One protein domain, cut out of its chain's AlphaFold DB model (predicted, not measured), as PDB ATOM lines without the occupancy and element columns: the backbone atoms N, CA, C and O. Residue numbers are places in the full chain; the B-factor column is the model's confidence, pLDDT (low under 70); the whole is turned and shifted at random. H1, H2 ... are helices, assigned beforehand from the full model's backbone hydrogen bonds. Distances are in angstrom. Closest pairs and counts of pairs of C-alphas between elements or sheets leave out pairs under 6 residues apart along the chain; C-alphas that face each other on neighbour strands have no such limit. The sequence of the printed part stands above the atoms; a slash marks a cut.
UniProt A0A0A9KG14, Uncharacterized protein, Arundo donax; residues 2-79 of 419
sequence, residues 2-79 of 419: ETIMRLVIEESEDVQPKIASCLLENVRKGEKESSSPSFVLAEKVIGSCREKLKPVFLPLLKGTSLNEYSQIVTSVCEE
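This is residues 2 to 79 of the 419 residues of an uncharacterized protein of Arundo donax (UniProt A0A0A9KG14). What shape is it? H1, H2 and H5 pack round H3; H4 crosses H2 and H5. What builds it? The printed part has 78 residues with five named helices, H1 to H5 in order: all helix. It is compact, with radius of gyration of the C-alphas 11.5 A and spans 34 by 27 by 21 A.

What touches? H3, residues 37 to 48, touches H2, residues 17 to 26, at a steep tilt of 55 degrees, with closest C-alphas Asn 26 and Phe 39, 5.0 A. What is perpendicular? H4, residues 50 to 60, touches H5, residues 71 to 78, about perpendicular at 85 degrees, with closest C-alphas Arg 50 and Val 76, 5.6 A. In H4 4 of 7 O i to N i+4 pairs are within hydrogen-bond range, in the other helices every pair.

Where is the start? H1, residues 2 to 10, starts at C-alpha (12.643, -72.270, 196.403). And the end? H5 ends at C-alpha (23.793, -92.361, 199.288).

Any cut? The printed part has none. Where is pLDDT low? It is under 70 at residues 31 to 34 and 79.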
ATOM      1  N   GLU A   2      12.693 -70.793 196.465       92.88
ATOM      2  CA  GLU A   2      12.643 -72.270 196.403       92.88
ATOM      3  C   GLU A   2      12.071 -72.852 195.094       92.88
ATOM      4  O   GLU A   2      12.806 -73.443 194.314       92.88
ATOM      5  N   THR A   3      10.795 -72.587 194.789       92.75
ATOM      6  CA  THR A   3      10.100 -73.074 193.582       92.75
ATOM      7  C   THR A   3      10.788 -72.704 192.264       92.75
ATOM      8  O   THR A   3      10.782 -73.502 191.337       92.75
ATOM      9  N   ILE A   4      11.376 -71.507 192.178       94.69
ATOM     10  CA  ILE A   4      12.038 -70.994 190.968       94.69
ATOM     11  C   ILE A   4      13.406 -71.661 190.807       94.69
ATOM     12  O   ILE A   4      13.730 -72.121 189.722       94.69
ATOM     13  N   MET A   5      14.183 -71.762 191.891       94.31
ATOM     14  CA  MET A   5      15.465 -72.479 191.881       94.31
ATOM     15  C   MET A   5      15.278 -73.953 191.518       94.31
ATOM     16  O   MET A   5      16.018 -74.463 190.686       94.31
ATOM     17  N   ARG A   6      14.250 -74.602 192.082       95.00
ATOM     18  CA  ARG A   6      13.874 -75.978 191.746       95.00
ATOM     19  C   ARG A   6      13.560 -76.123 190.257       95.00
ATOM     20  O   ARG A   6      14.198 -76.926 189.599       95.00
ATOM     21  N   LEU A   7      12.631 -75.326 189.716       93.31
ATOM     22  CA  LEU A   7      12.268 -75.398 188.292       93.31
ATOM     23  C   LEU A   7      13.474 -75.162 187.374       93.31
ATOM     24  O   LEU A   7      13.678 -75.934 186.451       93.31
ATOM     25  N   VAL A   8      14.326 -74.175 187.672       93.62
ATOM     26  CA  VAL A   8      15.543 -73.910 186.883       93.62
ATOM     27  C   VAL A   8      16.510 -75.101 186.885       93.62
ATOM     28  O   VAL A   8      17.118 -75.369 185.855       93.62
ATOM     29  N   ILE A   9      16.662 -75.822 188.000       94.69
ATOM     30  CA  ILE A   9      17.534 -77.008 188.082       94.69
ATOM     31  C   ILE A   9      16.879 -78.226 187.407       94.69
ATOM     32  O   ILE A   9      17.564 -78.995 186.739       94.69
ATOM     33  N   GLU A  10      15.560 -78.379 187.528       93.00
ATOM     34  CA  GLU A  10      14.809 -79.514 186.977       93.00
ATOM     35  C   GLU A  10      14.638 -79.437 185.451       93.00
ATOM     36  O   GLU A  10      14.780 -80.433 184.742       93.00
ATOM     37  N   GLU A  11      14.395 -78.235 184.927       92.12
ATOM     38  CA  GLU A  11      14.298 -77.946 183.490       92.12
ATOM     39  C   GLU A  11      15.683 -77.814 182.822       92.12
ATOM     40  O   GLU A  11      15.767 -77.762 181.596       92.12
ATOM     41  N   SER A  12      16.779 -77.796 183.596       91.19
ATOM     42  CA  SER A  12      18.142 -77.842 183.051       91.19
ATOM     43  C   SER A  12      18.526 -79.252 182.598       91.19
ATOM     44  O   SER A  12      18.300 -80.237 183.307       91.19
ATOM     45  N   GLU A  13      19.157 -79.337 181.428       90.62
ATOM     46  CA  GLU A  13      19.758 -80.567 180.895       90.62
ATOM     47  C   GLU A  13      21.120 -80.860 181.552       90.62
ATOM     48  O   GLU A  13      21.361 -81.985 181.979       90.62
ATOM     49  N   ASP A  14      21.953 -79.828 181.740       90.50
ATOM     50  CA  ASP A  14      23.178 -79.858 182.553       90.50
ATOM     51  C   ASP A  14      23.071 -78.862 183.718       90.50
ATOM     52  O   ASP A  14      22.715 -77.693 183.528       90.50
ATOM     53  N   VAL A  15      23.381 -79.310 184.939       92.56
ATOM     54  CA  VAL A  15      23.363 -78.454 186.132       92.56
ATOM     55  C   VAL A  15      24.765 -77.911 186.388       92.56
ATOM     56  O   VAL A  15      25.617 -78.584 186.963       92.56
ATOM     57  N   GLN A  16      24.985 -76.650 186.009       91.12
ATOM     58  CA  GLN A  16      26.299 -76.006 186.089       91.12
ATOM     59  C   GLN A  16      26.989 -76.223 187.455       91.12
ATOM     60  O   GLN A  16      26.429 -75.815 188.483       91.12
ATOM     61  N   PRO A  17      28.240 -76.732 187.501       92.38
ATOM     62  CA  PRO A  17      28.948 -77.012 188.753       92.38
ATOM     63  C   PRO A  17      29.009 -75.833 189.726       92.38
ATOM     64  O   PRO A  17      28.935 -76.027 190.931       92.38
ATOM     65  N   LYS A  18      29.046 -74.590 189.226       92.56
ATOM     66  CA  LYS A  18      29.025 -73.377 190.060       92.56
ATOM     67  C   LYS A  18      27.728 -73.204 190.867       92.56
ATOM     68  O   LYS A  18      27.778 -72.668 191.973       92.56
ATOM     69  N   ILE A  19      26.584 -73.651 190.343       92.94
ATOM     70  CA  ILE A  19      25.302 -73.660 191.067       92.94
ATOM     71  C   ILE A  19      25.357 -74.736 192.157       92.94
ATOM     72  O   ILE A  19      25.044 -74.454 193.311       92.94
ATOM     73  N   ALA A  20      25.837 -75.931 191.808       93.19
ATOM     74  CA  ALA A  20      26.009 -77.037 192.742       93.19
ATOM     75  C   ALA A  20      26.968 -76.690 193.902       93.19
ATOM     76  O   ALA A  20      26.603 -76.870 195.062       93.19
ATOM     77  N   SER A  21      28.138 -76.098 193.628       92.94
ATOM     78  CA  SER A  21      29.067 -75.622 194.665       92.94
ATOM     79  C   SER A  21      28.444 -74.549 195.562       92.94
ATOM     80  O   SER A  21      28.652 -74.578 196.770       92.94
ATOM     81  N   CYS A  22      27.654 -73.626 195.002       93.62
ATOM     82  CA  CYS A  22      26.973 -72.583 195.775       93.62
ATOM     83  C   CYS A  22      25.889 -73.160 196.705       93.62
ATOM     84  O   CYS A  22      25.744 -72.707 197.841       93.62
ATOM     85  N   LEU A  23      25.164 -74.192 196.257       94.31
ATOM     86  CA  LEU A  23      24.218 -74.932 197.094       94.31
ATOM     87  C   LEU A  23      24.940 -75.688 198.221       94.31
ATOM     88  O   LEU A  23      24.542 -75.550 199.375       94.31
ATOM     89  N   LEU A  24      26.024 -76.413 197.912       93.19
ATOM     90  CA  LEU A  24      26.848 -77.129 198.900       93.19
ATOM     91  C   LEU A  24      27.447 -76.187 199.955       93.19
ATOM     92  O   LEU A  24      27.379 -76.473 201.147       93.19
ATOM     93  N   GLU A  25      27.978 -75.039 199.532       92.25
ATOM     94  CA  GLU A  25      28.481 -73.982 200.418       92.25
ATOM     95  C   GLU A  25      27.415 -73.496 201.409       92.25
ATOM     96  O   GLU A  25      27.716 -73.328 202.589       92.25
ATOM     97  N   ASN A  26      26.167 -73.331 200.959       92.44
ATOM     98  CA  ASN A  26      25.072 -72.871 201.813       92.44
ATOM     99  C   ASN A  26      24.506 -73.951 202.747       92.44
ATOM    100  O   ASN A  26      23.806 -73.582 203.681       92.44
ATOM    101  N   VAL A  27      24.799 -75.244 202.550       92.81
ATOM    102  CA  VAL A  27      24.401 -76.327 203.481       92.81
ATOM    103  C   VAL A  27      25.559 -76.884 204.315       92.81
ATOM    104  O   VAL A  27      25.424 -77.926 204.960       92.81
ATOM    105  N   ARG A  28      26.704 -76.197 204.332       90.88
ATOM    106  CA  ARG A  28      27.832 -76.491 205.223       90.88
ATOM    107  C   ARG A  28      27.447 -76.192 206.682       90.88
ATOM    108  O   ARG A  28      26.806 -75.184 206.976       90.88
ATOM    109  N   LYS A  29      27.820 -77.072 207.613       85.38
ATOM    110  CA  LYS A  29      27.503 -76.990 209.050       85.38
ATOM    111  C   LYS A  29      28.414 -75.996 209.788       85.38
ATOM    112  O   LYS A  29      29.175 -76.379 210.673       85.38
ATOM    113  N   GLY A  30      28.325 -74.708 209.463       75.38
ATOM    114  CA  GLY A  30      28.820 -73.658 210.358       75.38
ATOM    115  C   GLY A  30      27.933 -73.558 211.607       75.38
ATOM    116  O   GLY A  30      26.707 -73.561 211.480       75.38
ATOM    117  N   GLU A  31      28.514 -73.423 212.807       61.66
ATOM    118  CA  GLU A  31      27.783 -73.429 214.101       61.66
ATOM    119  C   GLU A  31      26.662 -72.375 214.222       61.66
ATOM    120  O   GLU A  31      25.782 -72.494 215.073       61.66
ATOM    121  N   LYS A  32      26.674 -71.342 213.369       58.53
ATOM    122  CA  LYS A  32      25.633 -70.301 213.276       58.53
ATOM    123  C   LYS A  32      24.825 -70.315 211.975       58.53
ATOM    124  O   LYS A  32      23.829 -69.601 211.877       58.53
ATOM    125  N   GLU A  33      25.235 -71.087 210.973       61.34
ATOM    126  CA  GLU A  33      24.775 -70.921 209.586       61.34
ATOM    127  C   GLU A  33      23.562 -71.799 209.243       61.34
ATOM    128  O   GLU A  33      22.755 -71.416 208.394       61.34
ATOM    129  N   SER A  34      23.355 -72.894 209.983       67.56
ATOM    130  CA  SER A  34      22.243 -73.850 209.823       67.56
ATOM    131  C   SER A  34      20.836 -73.280 210.053       67.56
ATOM    132  O   SER A  34      19.841 -73.917 209.715       67.56
ATOM    133  N   SER A  35      20.731 -72.067 210.605       77.38
ATOM    134  CA  SER A  35      19.462 -71.339 210.771       77.38
ATOM    135  C   SER A  35      19.255 -70.214 209.747       77.38
ATOM    136  O   SER A  35      18.226 -69.536 209.766       77.38
ATOM    137  N   SER A  36      20.222 -69.992 208.851       88.50
ATOM    138  CA  SER A  36      20.156 -68.904 207.878       88.50
ATOM    139  C   SER A  36      19.069 -69.156 206.816       88.50
ATOM    140  O   SER A  36      18.857 -70.296 206.391       88.50
ATOM    141  N   PRO A  37      18.388 -68.105 206.311       90.00
ATOM    142  CA  PRO A  37      17.400 -68.264 205.243       90.00
ATOM    143  C   PRO A  37      17.974 -68.861 203.951       90.00
ATOM    144  O   PRO A  37      17.219 -69.441 203.174       90.00
ATOM    145  N   SER A  38      19.284 -68.725 203.710       90.56
ATOM    146  CA  SER A  38      19.966 -69.325 202.563       90.56
ATOM    147  C   SER A  38      20.295 -70.805 202.779       90.56
ATOM    148  O   SER A  38      20.094 -71.575 201.844       90.56
ATOM    149  N   PHE A  39      20.671 -71.232 203.992       92.81
ATOM    150  CA  PHE A  39      20.802 -72.655 204.346       92.81
ATOM    151  C   PHE A  39      19.470 -73.388 204.189       92.81
ATOM    152  O   PHE A  39      19.386 -74.356 203.441       92.81
ATOM    153  N   VAL A  40      18.395 -72.874 204.800       92.75
ATOM    154  CA  VAL A  40      17.055 -73.491 204.722       92.75
ATOM    155  C   VAL A  40      16.528 -73.519 203.279       92.75
ATOM    156  O   VAL A  40      15.821 -74.444 202.883       92.75
ATOM    157  N   LEU A  41      16.877 -72.520 202.463       94.69
ATOM    158  CA  LEU A  41      16.559 -72.507 201.035       94.69
ATOM    159  C   LEU A  41      17.370 -73.553 200.254       94.69
ATOM    160  O   LEU A  41      16.790 -74.288 199.456       94.69
ATOM    161  N   ALA A  42      18.683 -73.626 200.474       94.50
ATOM    162  CA  ALA A  42      19.569 -74.557 199.785       94.50
ATOM    163  C   ALA A  42      19.248 -76.012 200.148       94.50
ATOM    164  O   ALA A  42      19.108 -76.836 199.251       94.50
ATOM    165  N   GLU A  43      19.016 -76.315 201.426       94.06
ATOM    166  CA  GLU A  43      18.626 -77.642 201.915       94.06
ATOM    167  C   GLU A  43      17.356 -78.159 201.231       94.06
ATOM    168  O   GLU A  43      17.331 -79.281 200.727       94.06
ATOM    169  N   LYS A  44      16.321 -77.319 201.110       94.62
ATOM    170  CA  LYS A  44      15.095 -77.687 200.390       94.62
ATOM    171  C   LYS A  44      15.277 -77.825 198.881       94.62
ATOM    172  O   LYS A  44      14.629 -78.677 198.278       94.62
ATOM    173  N   VAL A  45      16.102 -76.980 198.257       96.06
ATOM    174  CA  VAL A  45      16.382 -77.059 196.814       96.06
ATOM    175  C   VAL A  45      17.160 -78.339 196.501       96.06
ATOM    176  O   VAL A  45      16.746 -79.087 195.619       96.06
ATOM    177  N   ILE A  46      18.195 -78.655 197.285       95.19
ATOM    178  CA  ILE A  46      18.936 -79.923 197.208       95.19
ATOM    179  C   ILE A  46      17.993 -81.105 197.426       95.19
ATOM    180  O   ILE A  46      17.942 -82.013 196.603       95.19
ATOM    181  N   GLY A  47      17.190 -81.063 198.493       93.44
ATOM    182  CA  GLY A  47      16.237 -82.119 198.822       93.44
ATOM    183  C   GLY A  47      15.107 -82.312 197.806       93.44
ATOM    184  O   GLY A  47      14.475 -83.366 197.844       93.44
ATOM    185  N   SER A  48      14.871 -81.337 196.917       92.75
ATOM    186  CA  SER A  48      13.876 -81.403 195.837       92.75
ATOM    187  C   SER A  48      14.452 -81.851 194.490       92.75
ATOM    188  O   SER A  48      13.745 -82.516 193.747       92.75
ATOM    189  N   CYS A  49      15.696 -81.480 194.168       93.44
ATOM    190  CA  CYS A  49      16.347 -81.748 192.874       93.44
ATOM    191  C   CYS A  49      17.450 -82.811 192.999       93.44
ATOM    192  O   CYS A  49      18.532 -82.674 192.420       93.44
ATOM    193  N   ARG A  50      17.207 -83.849 193.809       92.88
ATOM    194  CA  ARG A  50      18.214 -84.845 194.209       92.88
ATOM    195  C   ARG A  50      18.887 -85.507 193.010       92.88
ATOM    196  O   ARG A  50      20.107 -85.451 192.880       92.88
ATOM    197  N   GLU A  51      18.076 -86.059 192.113       90.44
ATOM    198  CA  GLU A  51      18.505 -86.803 190.922       90.44
ATOM    199  C   GLU A  51      19.362 -85.941 189.981       90.44
ATOM    200  O   GLU A  51      20.404 -86.386 189.506       90.44
ATOM    201  N   LYS A  52      18.975 -84.673 189.784       91.62
ATOM    202  CA  LYS A  52      19.696 -83.683 188.966       91.62
ATOM    203  C   LYS A  52      21.012 -83.221 189.588       91.62
ATOM    204  O   LYS A  52      21.981 -82.976 188.873       91.62
ATOM    205  N   LEU A  53      21.057 -83.064 190.912       92.88
ATOM    206  CA  LEU A  53      22.234 -82.554 191.623       92.88
ATOM    207  C   LEU A  53      23.262 -83.650 191.925       92.88
ATOM    208  O   LEU A  53      24.461 -83.371 191.881       92.88
ATOM    209  N   LYS A  54      22.829 -84.894 192.163       91.75
ATOM    210  CA  LYS A  54      23.695 -86.048 192.455       91.75
ATOM    211  C   LYS A  54      24.892 -86.212 191.497       91.75
ATOM    212  O   LYS A  54      26.015 -86.267 192.007       91.75
ATOM    213  N   PRO A  55      24.735 -86.252 190.155       92.06
ATOM    214  CA  PRO A  55      25.868 -86.443 189.241       92.06
ATOM    215  C   PRO A  55      26.893 -85.302 189.284       92.06
ATOM    216  O   PRO A  55      28.052 -85.515 188.939       92.06
ATOM    217  N   VAL A  56      26.501 -84.110 189.748       93.44
ATOM    218  CA  VAL A  56      27.380 -82.935 189.881       93.44
ATOM    219  C   VAL A  56      27.983 -82.840 191.288       93.44
ATOM    220  O   VAL A  56      29.115 -82.388 191.458       93.44
ATOM    221  N   PHE A  57      27.269 -83.324 192.306       93.00
ATOM    222  CA  PHE A  57      27.748 -83.412 193.686       93.00
ATOM    223  C   PHE A  57      28.849 -84.466 193.850       93.00
ATOM    224  O   PHE A  57      29.833 -84.200 194.538       93.00
ATOM    225  N   LEU A  58      28.737 -85.628 193.195       90.44
ATOM    226  CA  LEU A  58      29.720 -86.713 193.329       90.44
ATOM    227  C   LEU A  58      31.159 -86.301 192.921       90.44
ATOM    228  O   LEU A  58      32.080 -86.618 193.675       90.44
ATOM    229  N   PRO A  59      31.404 -85.561 191.817       91.12
ATOM    230  CA  PRO A  59      32.718 -84.981 191.531       91.12
ATOM    231  C   PRO A  59      33.141 -83.877 192.509       91.12
ATOM    232  O   PRO A  59      34.307 -83.830 192.893       91.12
ATOM    233  N   LEU A  60      32.220 -82.993 192.915       89.88
ATOM    234  CA  LEU A  60      32.527 -81.840 193.775       89.88
ATOM    235  C   LEU A  60      32.903 -82.236 195.210       89.88
ATOM    236  O   LEU A  60      33.722 -81.562 195.829       89.88
ATOM    237  N   LEU A  61      32.327 -83.321 195.727       89.25
ATOM    238  CA  LEU A  61      32.560 -83.819 197.086       89.25
ATOM    239  C   LEU A  61      33.730 -84.818 197.167       89.25
ATOM    240  O   LEU A  61      34.053 -85.313 198.249       89.25
ATOM    241  N   LYS A  62      34.396 -85.113 196.041       85.38
ATOM    242  CA  LYS A  62      35.488 -86.095 195.921       85.38
ATOM    243  C   LYS A  62      36.803 -85.580 196.529       85.38
ATOM    244  O   LYS A  62      37.776 -85.321 195.825       85.38
ATOM    245  N   GLY A  63      36.816 -85.440 197.853       78.50
ATOM    246  CA  GLY A  63      37.945 -84.944 198.649       78.50
ATOM    247  C   GLY A  63      37.543 -84.192 199.926       78.50
ATOM    248  O   GLY A  63      38.401 -83.944 200.768       78.50
ATOM    249  N   THR A  64      36.263 -83.852 200.095       83.88
ATOM    250  CA  THR A  64      35.698 -83.205 201.296       83.88
ATOM    251  C   THR A  64      35.016 -84.231 202.198       83.88
ATOM    252  O   THR A  64      34.439 -85.189 201.676       83.88
ATOM    253  N   SER A  65      34.987 -84.045 203.523       85.44
ATOM    254  CA  SER A  65      34.240 -84.977 204.374       85.44
ATOM    255  C   SER A  65      32.742 -84.649 204.355       85.44
ATOM    256  O   SER A  65      32.321 -83.525 204.623       85.44
ATOM    257  N   LEU A  66      31.899 -85.645 204.061       87.94
ATOM    258  CA  LEU A  66      30.439 -85.464 204.007       87.94
ATOM    259  C   LEU A  66      29.840 -84.969 205.338       87.94
ATOM    260  O   LEU A  66      28.789 -84.332 205.349       87.94
ATOM    261  N   ASN A  67      30.526 -85.209 206.461       85.62
ATOM    262  CA  ASN A  67      30.089 -84.757 207.779       85.62
ATOM    263  C   ASN A  67      30.104 -83.222 207.934       85.62
ATOM    264  O   ASN A  67      29.361 -82.701 208.764       85.62
ATOM    265  N   GLU A  68      30.878 -82.491 207.125       89.69
ATOM    266  CA  GLU A  68      30.899 -81.017 207.103       89.69
ATOM    267  C   GLU A  68      29.597 -80.397 206.563       89.69
ATOM    268  O   GLU A  68      29.372 -79.202 206.746       89.69
ATOM    269  N   TYR A  69      28.719 -81.180 205.929       91.56
ATOM    270  CA  TYR A  69      27.484 -80.714 205.291       91.56
ATOM    271  C   TYR A  69      26.228 -81.226 206.007       91.56
ATOM    272  O   TYR A  69      26.286 -82.184 206.781       91.56
ATOM    273  N   SER A  70      25.071 -80.598 205.769       91.81
ATOM    274  CA  SER A  70      23.778 -81.105 206.247       91.81
ATOM    275  C   SER A  70      23.515 -82.534 205.747       91.81
ATOM    276  O   SER A  70      23.961 -82.922 204.667       91.81
ATOM    277  N   GLN A  71      22.747 -83.311 206.518       91.12
ATOM    278  CA  GLN A  71      22.409 -84.711 206.217       91.12
ATOM    279  C   GLN A  71      21.687 -84.883 204.869       91.12
ATOM    280  O   GLN A  71      21.705 -85.969 204.291       91.12
ATOM    281  N   ILE A  72      21.103 -83.809 204.323       92.62
ATOM    282  CA  ILE A  72      20.533 -83.819 202.972       92.62
ATOM    283  C   ILE A  72      21.584 -84.119 201.890       92.62
ATOM    284  O   ILE A  72      21.255 -84.741 200.886       92.62
ATOM    285  N   VAL A  73      22.848 -83.724 202.092       92.25
ATOM    286  CA  VAL A  73      23.936 -83.974 201.133       92.25
ATOM    287  C   VAL A  73      24.374 -85.433 201.173       92.25
ATOM    288  O   VAL A  73      24.578 -86.017 200.112       92.25
ATOM    289  N   THR A  74      24.461 -86.043 202.363       90.00
ATOM    290  CA  THR A  74      24.773 -87.480 202.473       90.00
ATOM    291  C   THR A  74      23.668 -88.285 201.800       90.00
ATOM    292  O   THR A  74      23.960 -89.032 200.874       90.00
ATOM    293  N   SER A  75      22.403 -87.980 202.121       90.62
ATOM    294  CA  SER A  75      21.224 -88.609 201.511       90.62
ATOM    295  C   SER A  75      21.271 -88.563 199.979       90.62
ATOM    296  O   SER A  75      21.113 -89.592 199.338       90.62
ATOM    297  N   VAL A  76      21.553 -87.401 199.372       91.56
ATOM    298  CA  VAL A  76      21.637 -87.259 197.902       91.56
ATOM    299  C   VAL A  76      22.789 -88.067 197.289       91.56
ATOM    300  O   VAL A  76      22.670 -88.545 196.161       91.56
ATOM    301  N   CYS A  77      23.902 -88.257 197.998       87.25
ATOM    302  CA  CYS A  77      24.992 -89.117 197.534       87.25
ATOM    303  C   CYS A  77      24.677 -90.616 197.718       87.25
ATOM    304  O   CYS A  77      24.948 -91.409 196.813       87.25
ATOM    305  N   GLU A  78      24.077 -90.987 198.847       83.25
ATOM    306  CA  GLU A  78      23.793 -92.361 199.288       83.25
ATOM    307  C   GLU A  78      22.585 -92.989 198.562       83.25
ATOM    308  O   GLU A  78      22.575 -94.189 198.302       83.25
ATOM    309  N   GLU A  79      21.598 -92.184 198.152       62.78
ATOM    310  CA  GLU A  79      20.349 -92.604 197.489       62.78
ATOM    311  C   GLU A  79      20.606 -93.139 196.070       62.78
ATOM    312  O   GLU A  79      20.528 -92.419 195.072       62.78
TER     313      GLU A  79